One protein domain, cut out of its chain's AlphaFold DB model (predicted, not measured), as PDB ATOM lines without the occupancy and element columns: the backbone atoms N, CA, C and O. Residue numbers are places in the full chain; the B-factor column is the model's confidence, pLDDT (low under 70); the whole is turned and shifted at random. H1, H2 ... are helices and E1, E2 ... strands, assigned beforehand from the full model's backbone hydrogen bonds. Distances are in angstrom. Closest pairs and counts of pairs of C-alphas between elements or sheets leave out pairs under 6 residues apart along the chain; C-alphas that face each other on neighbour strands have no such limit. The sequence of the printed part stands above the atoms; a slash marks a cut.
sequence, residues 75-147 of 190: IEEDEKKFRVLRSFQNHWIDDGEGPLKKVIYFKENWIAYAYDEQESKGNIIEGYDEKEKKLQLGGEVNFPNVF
ATOM      1  N   ILE A  75     -34.045 -60.637  27.802       86.25
ATOM      2  CA  ILE A  75     -34.999 -60.860  26.704       86.25
ATOM      3  C   ILE A  75     -36.394 -61.161  27.264       86.25
ATOM      4  O   ILE A  75     -37.377 -60.609  26.782       86.25
ATOM      5  N   GLU A  76     -36.490 -61.998  28.298       90.38
ATOM      6  CA  GLU A  76     -37.771 -62.318  28.938       90.38
ATOM      7  C   GLU A  76     -38.397 -61.097  29.635       90.38
ATOM      8  O   GLU A  76     -39.608 -60.886  29.551       90.38
ATOM      9  N   GLU A  77     -37.591 -60.284  30.321       88.75
ATOM     10  CA  GLU A  77     -38.022 -59.029  30.950       88.75
ATOM     11  C   GLU A  77     -38.474 -58.002  29.906       88.75
ATOM     12  O   GLU A  77     -39.544 -57.407  30.054       88.75
ATOM     13  N   ASP A  78     -37.714 -57.845  28.823       86.38
ATOM     14  CA  ASP A  78     -38.033 -56.931  27.728       86.38
ATOM     15  C   ASP A  78     -39.297 -57.374  26.982       86.38
ATOM     16  O   ASP A  78     -40.138 -56.548  26.646       86.38
ATOM     17  N   GLU A  79     -39.522 -58.679  26.809       89.06
ATOM     18  CA  GLU A  79     -40.744 -59.196  26.190       89.06
ATOM     19  C   GLU A  79     -41.984 -58.990  27.080       89.06
ATOM     20  O   GLU A  79     -43.065 -58.643  26.587       89.06
ATOM     21  N   LYS A  80     -41.849 -59.174  28.401       90.81
ATOM     22  CA  LYS A  80     -42.918 -58.859  29.365       90.81
ATOM     23  C   LYS A  80     -43.252 -57.374  29.328       90.81
ATOM     24  O   LYS A  80     -44.415 -57.003  29.183       90.81
ATOM     25  N   LYS A  81     -42.224 -56.532  29.395       88.81
ATOM     26  CA  LYS A  81     -42.347 -55.081  29.296       88.81
ATOM     27  C   LYS A  81     -42.982 -54.663  27.976       88.81
ATOM     28  O   LYS A  81     -43.907 -53.860  27.978       88.81
ATOM     29  N   PHE A  82     -42.555 -55.247  26.860       88.69
ATOM     30  CA  PHE A  82     -43.127 -54.993  25.544       88.69
ATOM     31  C   PHE A  82     -44.617 -55.326  25.511       88.69
ATOM     32  O   PHE A  82     -45.400 -54.532  25.001       88.69
ATOM     33  N   ARG A  83     -45.041 -56.459  26.087       91.44
ATOM     34  CA  ARG A  83     -46.465 -56.820  26.164       91.44
ATOM     35  C   ARG A  83     -47.295 -55.786  26.920       91.44
ATOM     36  O   ARG A  83     -48.358 -55.419  26.428       91.44
ATOM     37  N   VAL A  84     -46.802 -55.308  28.061       91.19
ATOM     38  CA  VAL A  84     -47.485 -54.288  28.867       91.19
ATOM     39  C   VAL A  84     -47.488 -52.942  28.143       91.19
ATOM     40  O   VAL A  84     -48.539 -52.357  27.931       91.19
ATOM     41  N   LEU A  85     -46.336 -52.456  27.683       91.38
ATOM     42  CA  LEU A  85     -46.229 -51.130  27.066       91.38
ATOM     43  C   LEU A  85     -46.920 -51.039  25.707       91.38
ATOM     44  O   LEU A  85     -47.380 -49.966  25.320       91.38
ATOM     45  N   ARG A  86     -47.088 -52.164  25.009       91.50
ATOM     46  CA  ARG A  86     -47.831 -52.206  23.751       91.50
ATOM     47  C   ARG A  86     -49.294 -51.809  23.909       91.50
ATOM     48  O   ARG A  86     -49.822 -51.196  22.986       91.50
ATOM     49  N   SER A  87     -49.941 -52.086  25.045       89.56
ATOM     50  CA  SER A  87     -51.311 -51.598  25.272       89.56
ATOM     51  C   SER A  87     -51.372 -50.085  25.472       89.56
ATOM     52  O   SER A  87     -52.406 -49.483  25.212       89.56
ATOM     53  N   PHE A  88     -50.263 -49.469  25.886       87.62
ATOM     54  CA  PHE A  88     -50.138 -48.022  26.054       87.62
ATOM     55  C   PHE A  88     -49.593 -47.319  24.810       87.62
ATOM     56  O   PHE A  88     -49.510 -46.094  24.791       87.62
ATOM     57  N   GLN A  89     -49.221 -48.051  23.756       88.81
ATOM     58  CA  GLN A  89     -48.665 -47.445  22.552       88.81
ATOM     59  C   GLN A  89     -49.625 -46.387  21.992       88.81
ATOM     60  O   GLN A  89     -50.817 -46.642  21.826       88.81
ATOM     61  N   ASN A  90     -49.091 -45.198  21.709       81.56
ATOM     62  CA  ASN A  90     -49.819 -44.015  21.250       81.56
ATOM     63  C   ASN A  90     -50.840 -43.419  22.236       81.56
ATOM     64  O   ASN A  90     -51.576 -42.518  21.841       81.56
ATOM     65  N   HIS A  91     -50.861 -43.860  23.494       84.38
ATOM     66  CA  HIS A  91     -51.682 -43.248  24.535       84.38
ATOM     67  C   HIS A  91     -50.920 -42.131  25.251       84.38
ATOM     68  O   HIS A  91     -49.688 -42.158  25.356       84.38
ATOM     69  N   TRP A  92     -51.684 -41.150  25.730       84.38
ATOM     70  CA  TRP A  92     -51.212 -40.099  26.624       84.38
ATOM     71  C   TRP A  92     -51.321 -40.579  28.062       84.38
ATOM     72  O   TRP A  92     -52.309 -41.212  28.435       84.38
ATOM     73  N   ILE A  93     -50.283 -40.315  28.842       85.12
ATOM     74  CA  ILE A  93     -50.190 -40.711  30.241       85.12
ATOM     75  C   ILE A  93     -49.812 -39.482  31.054       85.12
ATOM     76  O   ILE A  93     -48.917 -38.724  30.674       85.12
ATOM     77  N   ASP A  94     -50.518 -39.323  32.165       83.38
ATOM     78  CA  ASP A  94     -50.211 -38.374  33.223       83.38
ATOM     79  C   ASP A  94     -49.472 -39.125  34.338       83.38
ATOM     80  O   ASP A  94     -49.977 -40.126  34.856       83.38
ATOM     81  N   ASP A  95     -48.252 -38.701  34.662       79.75
ATOM     82  CA  ASP A  95     -47.481 -39.259  35.779       79.75
ATOM     83  C   ASP A  95     -47.675 -38.477  37.091       79.75
ATOM     84  O   ASP A  95     -47.170 -38.898  38.137       79.75
ATOM     85  N   GLY A  96     -48.459 -37.392  37.055       78.50
ATOM     86  CA  GLY A  96     -48.680 -36.460  38.158       78.50
ATOM     87  C   GLY A  96     -47.522 -35.485  38.389       78.50
ATOM     88  O   GLY A  96     -47.622 -34.627  39.266       78.50
ATOM     89  N   GLU A  97     -46.433 -35.594  37.627       75.50
ATOM     90  CA  GLU A  97     -45.204 -34.815  37.769       75.50
ATOM     91  C   GLU A  97     -44.777 -34.239  36.406       75.50
ATOM     92  O   GLU A  97     -43.697 -34.517  35.876       75.50
ATOM     93  N   GLY A  98     -45.627 -33.381  35.835       75.25
ATOM     94  CA  GLY A  98     -45.273 -32.538  34.692       75.25
ATOM     95  C   GLY A  98     -46.259 -32.607  33.522       75.25
ATOM     96  O   GLY A  98     -47.451 -32.818  33.732       75.25
ATOM     97  N   PRO A  99     -45.799 -32.339  32.284       79.19
ATOM     98  CA  PRO A  99     -46.665 -32.346  31.111       79.19
ATOM     99  C   PRO A  99     -47.077 -33.772  30.733       79.19
ATOM    100  O   PRO A  99     -46.314 -34.717  30.930       79.19
ATOM    101  N   LEU A 100     -48.252 -33.907  30.107       80.62
ATOM    102  CA  LEU A 100     -48.726 -35.170  29.538       80.62
ATOM    103  C   LEU A 100     -47.679 -35.765  28.587       80.62
ATOM    104  O   LEU A 100     -47.159 -35.081  27.700       80.62
ATOM    105  N   LYS A 101     -47.401 -37.062  28.744       88.06
ATOM    106  CA  LYS A 101     -46.397 -37.781  27.948       88.06
ATOM    107  C   LYS A 101     -47.076 -38.780  27.021       88.06
ATOM    108  O   LYS A 101     -47.925 -39.556  27.455       88.06
ATOM    109  N   LYS A 102     -46.682 -38.814  25.747       88.88
ATOM    110  CA  LYS A 102     -47.128 -39.842  24.794       88.88
ATOM    111  C   LYS A 102     -46.160 -41.015  24.811       88.88
ATOM    112  O   LYS A 102     -44.953 -40.828  24.661       88.88
ATOM    113  N   VAL A 103     -46.683 -42.231  24.926       90.19
ATOM    114  CA  VAL A 103     -45.862 -43.442  24.819       90.19
ATOM    115  C   VAL A 103     -45.646 -43.800  23.355       90.19
ATOM    116  O   VAL A 103     -46.592 -44.112  22.627       90.19
ATOM    117  N   ILE A 104     -44.387 -43.802  22.930       89.69
ATOM    118  CA  ILE A 104     -43.980 -44.174  21.575       89.69
ATOM    119  C   ILE A 104     -42.936 -45.289  21.610       89.69
ATOM    120  O   ILE A 104     -42.145 -45.403  22.545       89.69
ATOM    121  N   TYR A 105     -42.924 -46.111  20.563       86.94
ATOM    122  CA  TYR A 105     -41.863 -47.084  20.330       86.94
ATOM    123  C   TYR A 105     -40.939 -46.546  19.240       86.94
ATOM    124  O   TYR A 105     -41.356 -46.395  18.090       86.94
ATOM    125  N   PHE A 106     -39.699 -46.225  19.597       82.94
ATOM    126  CA  PHE A 106     -38.745 -45.597  18.689       82.94
ATOM    127  C   PHE A 106     -37.343 -46.174  18.875       82.94
ATOM    128  O   PHE A 106     -36.867 -46.326  19.997       82.94
ATOM    129  N   LYS A 107     -36.679 -46.509  17.756       79.50
ATOM    130  CA  LYS A 107     -35.366 -47.188  17.735       79.50
ATOM    131  C   LYS A 107     -35.287 -48.335  18.744       79.50
ATOM    132  O   LYS A 107     -34.335 -48.442  19.512       79.50
ATOM    133  N   GLU A 108     -36.336 -49.155  18.740       80.69
ATOM    134  CA  GLU A 108     -36.486 -50.330  19.594       80.69
ATOM    135  C   GLU A 108     -36.443 -50.046  21.113       80.69
ATOM    136  O   GLU A 108     -36.083 -50.908  21.912       80.69
ATOM    137  N   ASN A 109     -36.790 -48.825  21.522       84.50
ATOM    138  CA  ASN A 109     -36.992 -48.456  22.917       84.50
ATOM    139  C   ASN A 109     -38.397 -47.879  23.087       84.50
ATOM    140  O   ASN A 109     -38.937 -47.230  22.188       84.50
ATOM    141  N   TRP A 110     -38.975 -48.103  24.262       90.19
ATOM    142  CA  TRP A 110     -40.205 -47.444  24.682       90.19
ATOM    143  C   TRP A 110     -39.865 -46.115  25.332       90.19
ATOM    144  O   TRP A 110     -39.013 -46.057  26.220       90.19
ATOM    145  N   ILE A 111     -40.509 -45.053  24.870       89.94
ATOM    146  CA  ILE A 111     -40.171 -43.685  25.243       89.94
ATOM    147  C   ILE A 111     -41.455 -42.982  25.660       89.94
ATOM    148  O   ILE A 111     -42.444 -43.004  24.927       89.94
ATOM    149  N   ALA A 112     -41.423 -42.364  26.836       90.62
ATOM    150  CA  ALA A 112     -42.416 -41.400  27.271       90.62
ATOM    151  C   ALA A 112     -41.967 -40.026  26.768       90.62
ATOM    152  O   ALA A 112     -41.001 -39.449  27.269       90.62
ATOM    153  N   TYR A 113     -42.623 -39.551  25.718       86.69
ATOM    154  CA  TYR A 113     -42.279 -38.314  25.035       86.69
ATOM    155  C   TYR A 113     -43.130 -37.158  25.559       86.69
ATOM    156  O   TYR A 113     -44.357 -37.229  25.480       86.69
ATOM    157  N   ALA A 114     -42.491 -36.097  26.050       83.31
ATOM    158  CA  ALA A 114     -43.156 -34.843  26.383       83.31
ATOM    159  C   ALA A 114     -42.981 -33.874  25.208       83.31
ATOM    160  O   ALA A 114     -41.862 -33.657  24.742       83.31
ATOM    161  N   TYR A 115     -44.079 -33.307  24.710       69.81
ATOM    162  CA  TYR A 115     -43.988 -32.261  23.696       69.81
ATOM    163  C   TYR A 115     -43.790 -30.904  24.370       69.81
ATOM    164  O   TYR A 115     -44.654 -30.455  25.120       69.81
ATOM    165  N   ASP A 116     -42.675 -30.254  24.052       71.94
ATOM    166  CA  ASP A 116     -42.430 -28.837  24.295       71.94
ATOM    167  C   ASP A 116     -42.114 -28.186  22.937       71.94
ATOM    168  O   ASP A 116     -41.450 -28.786  22.085       71.94
ATOM    169  N   GLU A 117     -42.624 -26.976  22.697       66.19
ATOM    170  CA  GLU A 117     -42.376 -26.238  21.455       66.19
ATOM    171  C   GLU A 117     -40.888 -25.911  21.257       66.19
ATOM    172  O   GLU A 117     -40.458 -25.708  20.119       66.19
ATOM    173  N   GLN A 118     -40.106 -25.860  22.342       68.69
ATOM    174  CA  GLN A 118     -38.691 -25.486  22.303       68.69
ATOM    175  C   GLN A 118     -37.744 -26.690  22.242       68.69
ATOM    176  O   GLN A 118     -36.722 -26.619  21.556       68.69
ATOM    177  N   GLU A 119     -38.067 -27.800  22.914       68.06
ATOM    178  CA  GLU A 119     -37.179 -28.963  23.016       68.06
ATOM    179  C   GLU A 119     -37.937 -30.299  22.985       68.06
ATOM    180  O   GLU A 119     -38.860 -30.553  23.752       68.06
ATOM    181  N   SER A 120     -37.489 -31.221  22.129       69.88
ATOM    182  CA  SER A 120     -37.985 -32.600  22.105       69.88
ATOM    183  C   SER A 120     -37.249 -33.449  23.141       69.88
ATOM    184  O   SER A 120     -36.200 -34.033  22.844       69.88
ATOM    185  N   LYS A 121     -37.816 -33.537  24.346       79.56
ATOM    186  CA  LYS A 121     -37.321 -34.396  25.429       79.56
ATOM    187  C   LYS A 121     -38.185 -35.639  25.583       79.56
ATOM    188  O   LYS A 121     -39.408 -35.609  25.450       79.56
ATOM    189  N   GLY A 122     -37.547 -36.760  25.887       86.00
ATOM    190  CA  GLY A 122     -38.265 -37.957  26.299       86.00
ATOM    191  C   GLY A 122     -37.466 -38.767  27.295       86.00
ATOM    192  O   GLY A 122     -36.242 -38.699  27.339       86.00
ATOM    193  N   ASN A 123     -38.169 -39.567  28.080       88.94
ATOM    194  CA  ASN A 123     -37.559 -40.509  29.004       88.94
ATOM    195  C   ASN A 123     -37.727 -41.920  28.459       88.94
ATOM    196  O   ASN A 123     -38.791 -42.277  27.946       88.94
ATOM    197  N   ILE A 124     -36.689 -42.743  28.591       88.88
ATOM    198  CA  ILE A 124     -36.837 -44.179  28.357       88.88
ATOM    199  C   ILE A 124     -37.773 -44.718  29.430       88.88
ATOM    200  O   ILE A 124     -37.572 -44.477  30.614       88.88
ATOM    201  N   ILE A 125     -38.792 -45.463  29.031       91.19
ATOM    202  CA  ILE A 125     -39.619 -46.193  29.985       91.19
ATOM    203  C   ILE A 125     -38.814 -47.421  30.389       91.19
ATOM    204  O   ILE A 125     -38.486 -48.234  29.527       91.19
ATOM    205  N   GLU A 126     -38.479 -47.569  31.667       89.56
ATOM    206  CA  GLU A 126     -37.747 -48.719  32.208       89.56
ATOM    207  C   GLU A 126     -38.687 -49.858  32.595       89.56
ATOM    208  O   GLU A 126     -38.362 -51.019  32.340       89.56
ATOM    209  N   GLY A 127     -39.892 -49.533  33.062       89.94
ATOM    210  CA  GLY A 127     -40.881 -50.514  33.493       89.94
ATOM    211  C   GLY A 127     -42.263 -49.918  33.745       89.94
ATOM    212  O   GLY A 127     -42.532 -48.754  33.441       89.94
ATOM    213  N   TYR A 128     -43.143 -50.743  34.302       88.94
ATOM    214  CA  TYR A 128     -44.482 -50.364  34.741       88.94
ATOM    215  C   TYR A 128     -44.733 -50.978  36.116       88.94
ATOM    216  O   TYR A 128     -44.584 -52.190  36.284       88.94
ATOM    217  N   ASP A 129     -45.097 -50.145  37.086       89.25
ATOM    218  CA  ASP A 129     -45.522 -50.606  38.399       89.25
ATOM    219  C   ASP A 129     -47.027 -50.894  38.369       89.25
ATOM    220  O   ASP A 129     -47.851 -49.980  38.315       89.25
ATOM    221  N   GLU A 130     -47.395 -52.175  38.404       85.38
ATOM    222  CA  GLU A 130     -48.798 -52.601  38.397       85.38
ATOM    223  C   GLU A 130     -49.571 -52.170  39.653       85.38
ATOM    224  O   GLU A 130     -50.788 -51.986  39.581       85.38
ATOM    225  N   LYS A 131     -48.897 -52.004  40.800       89.19
ATOM    226  CA  LYS A 131     -49.553 -51.637  42.066       89.19
ATOM    227  C   LYS A 131     -49.944 -50.170  42.065       89.19
ATOM    228  O   LYS A 131     -51.066 -49.834  42.436       89.19
ATOM    229  N   GLU A 132     -49.022 -49.315  41.636       88.12
ATOM    230  CA  GLU A 132     -49.237 -47.867  41.576       88.12
ATOM    231  C   GLU A 132     -49.881 -47.420  40.263       88.12
ATOM    232  O   GLU A 132     -50.349 -46.289  40.155       88.12
ATOM    233  N   LYS A 133     -49.930 -48.315  39.267       83.88
ATOM    234  CA  LYS A 133     -50.345 -48.035  37.887       83.88
ATOM    235  C   LYS A 133     -49.525 -46.920  37.233       83.88
ATOM    236  O   LYS A 133     -50.047 -46.185  36.396       83.88
ATOM    237  N   LYS A 134     -48.240 -46.816  37.582       88.50
ATOM    238  CA  LYS A 134     -47.326 -45.768  37.109       88.50
ATOM    239  C   LYS A 134     -46.226 -46.330  36.215       88.50
ATOM    240  O   LYS A 134     -45.734 -47.439  36.424       88.50
ATOM    241  N   LEU A 135     -45.824 -45.552  35.211       88.75
ATOM    242  CA  LEU A 135     -44.639 -45.858  34.414       88.75
ATOM    243  C   LEU A 135     -43.378 -45.506  35.199       88.75
ATOM    244  O   LEU A 135     -43.271 -44.423  35.764       88.75
ATOM    245  N   GLN A 136     -42.404 -46.408  35.175       90.69
ATOM    246  CA  GLN A 136     -41.078 -46.143  35.715       90.69
ATOM    247  C   GLN A 136     -40.237 -45.528  34.601       90.69
ATOM    248  O   GLN A 136     -39.937 -46.187  33.602       90.69
ATOM    249  N   LEU A 137     -39.917 -44.245  34.750       89.38
ATOM    250  CA  LEU A 137     -39.119 -43.489  33.794       89.38
ATOM    251  C   LEU A 137     -37.639 -43.568  34.171       89.38
ATOM    252  O   LEU A 137     -37.272 -43.406  35.331       89.38
ATOM    253  N   GLY A 138     -36.804 -43.815  33.172       87.00
ATOM    254  CA  GLY A 138     -35.356 -43.853  33.277       87.00
ATOM    255  C   GLY A 138     -34.687 -42.640  32.645       87.00
ATOM    256  O   GLY A 138     -35.245 -41.538  32.578       87.00
ATOM    257  N   GLY A 139     -33.470 -42.877  32.150       82.31
ATOM    258  CA  GLY A 139     -32.608 -41.854  31.562       82.31
ATOM    259  C   GLY A 139     -33.295 -40.991  30.498       82.31
ATOM    260  O   GLY A 139     -34.075 -41.476  29.671       82.31
ATOM    261  N   GLU A 140     -32.974 -39.699  30.529       84.88
ATOM    262  CA  GLU A 140     -33.420 -38.721  29.542       84.88
ATOM    263  C   GLU A 140     -32.709 -38.958  28.203       84.88
ATOM    264  O   GLU A 140     -31.496 -39.181  28.135       84.88
ATOM    265  N   VAL A 141     -33.485 -38.925  27.124       79.44
ATOM    266  CA  VAL A 141     -33.010 -39.039  25.751       79.44
ATOM    267  C   VAL A 141     -33.330 -37.739  25.046       79.44
ATOM    268  O   VAL A 141     -34.491 -37.388  24.834       79.44
ATOM    269  N   ASN A 142     -32.271 -37.054  24.636       74.62
ATOM    270  CA  ASN A 142     -32.392 -35.945  23.712       74.62
ATOM    271  C   ASN A 142     -32.580 -36.494  22.303       74.62
ATOM    272  O   ASN A 142     -31.809 -37.344  21.849       74.62
ATOM    273  N   PHE A 143     -33.580 -35.975  21.593       68.19
ATOM    274  CA  PHE A 143     -33.770 -36.258  20.177       68.19
ATOM    275  C   PHE A 143     -33.294 -35.073  19.339       68.19
ATOM    276  O   PHE A 143     -34.115 -34.270  18.894       68.19
ATOM    277  N   PRO A 144     -31.979 -34.940  19.082       55.16
ATOM    278  CA  PRO A 144     -31.493 -33.874  18.226       55.16
ATOM    279  C   PRO A 144     -32.068 -34.075  16.818       55.16
ATOM    280  O   PRO A 144     -31.801 -35.079  16.158       55.16
ATOM    281  N   ASN A 145     -32.881 -33.119  16.368       52.31
ATOM    282  CA  ASN A 145     -33.365 -32.952  14.992       52.31
ATOM    283  C   ASN A 145     -34.293 -34.029  14.392       52.31
ATOM    284  O   ASN A 145     -34.771 -33.830  13.278       52.31
ATOM    285  N   VAL A 146     -34.592 -35.144  15.072       52.72
ATOM    286  CA  VAL A 146     -35.475 -36.196  14.511       52.72
ATOM    287  C   VAL A 146     -36.965 -35.872  14.684       52.72
ATOM    288  O   VAL A 146     -37.785 -36.276  13.862       52.72
ATOM    289  N   PHE A 147     -37.316 -35.092  15.708       54.22
ATOM    290  CA  PHE A 147     -38.690 -34.673  15.990       54.22
ATOM    291  C   PHE A 147     -38.860 -33.161  15.829       54.22
ATOM    292  O   PHE A 147     -39.515 -32.509  16.636       54.22
TER     293      PHE A 147
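This is residues 75 to 147 of the 190 residues of an uncharacterized protein of Isachenkonia alkalipeptolytica (UniProt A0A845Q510). Picture a strongly twisted sheet of four antiparallel strands, with one helix, H1, packed on one face and the long strands E3 and E4 bending along their way. The strands form a meander, each the antiparallel neighbour of the one before, in the order E1 E2 E3 E4. The printed part has 73 residues, with one named helix followed by four named strands, and its class is mixed, helices and strands. It is compact, with a radius of gyration of the C-alphas of 12.0 A and spans of 36 by 26 by 20 A.

Begin at H1, residues 75 to 88, where 8 of 10 O i to N i+4 pairs are within hydrogen-bond range. It is on the sheet at a height of 8.2 A, over E3, residues 120 to 129; their closest C-alphas, those of Lys 81 and Gly 127, are 6.4 A apart. On the local plane it stands at 61 degrees to E3, only just across the strands. Next, E1, residues 101 to 106, and E2, residues 109 to 115, form a hairpin, with N 104 and O 111 2.9 A apart. In the hairpin of E2 and E3, look for N 112 and O 123 at 2.9 A. E3 and E4, residues 134 to 142, form the last hairpin, with N 138 and O 124 at 2.8 A. The edge strands E1 and E4 are apart.

Find C-alpha 75 at (-34.999, -60.860, 26.704); from there H1 runs 19.9 A. E1 spans 14.3 A and E2 17.7 A. E3 covers 25.4 A and bends by 64 degrees at residue 126. E4 covers 22.3 A, bends by 65 degrees at residue 139 and ends at C-alpha 142, (-32.392, -35.945, 23.712).

The C-alphas farthest apart, those of Glu 76 and Gln 118, are 37.4 A apart. The printed part has no cut. The link from H1 to E1 is long, 12 residues, and in it residues 92 to 93 pair antiparallel with residues 101 to 102 of E1. The model's pLDDT is under 70 at residue 115, residues 117 to 120 and residues 143 to 147.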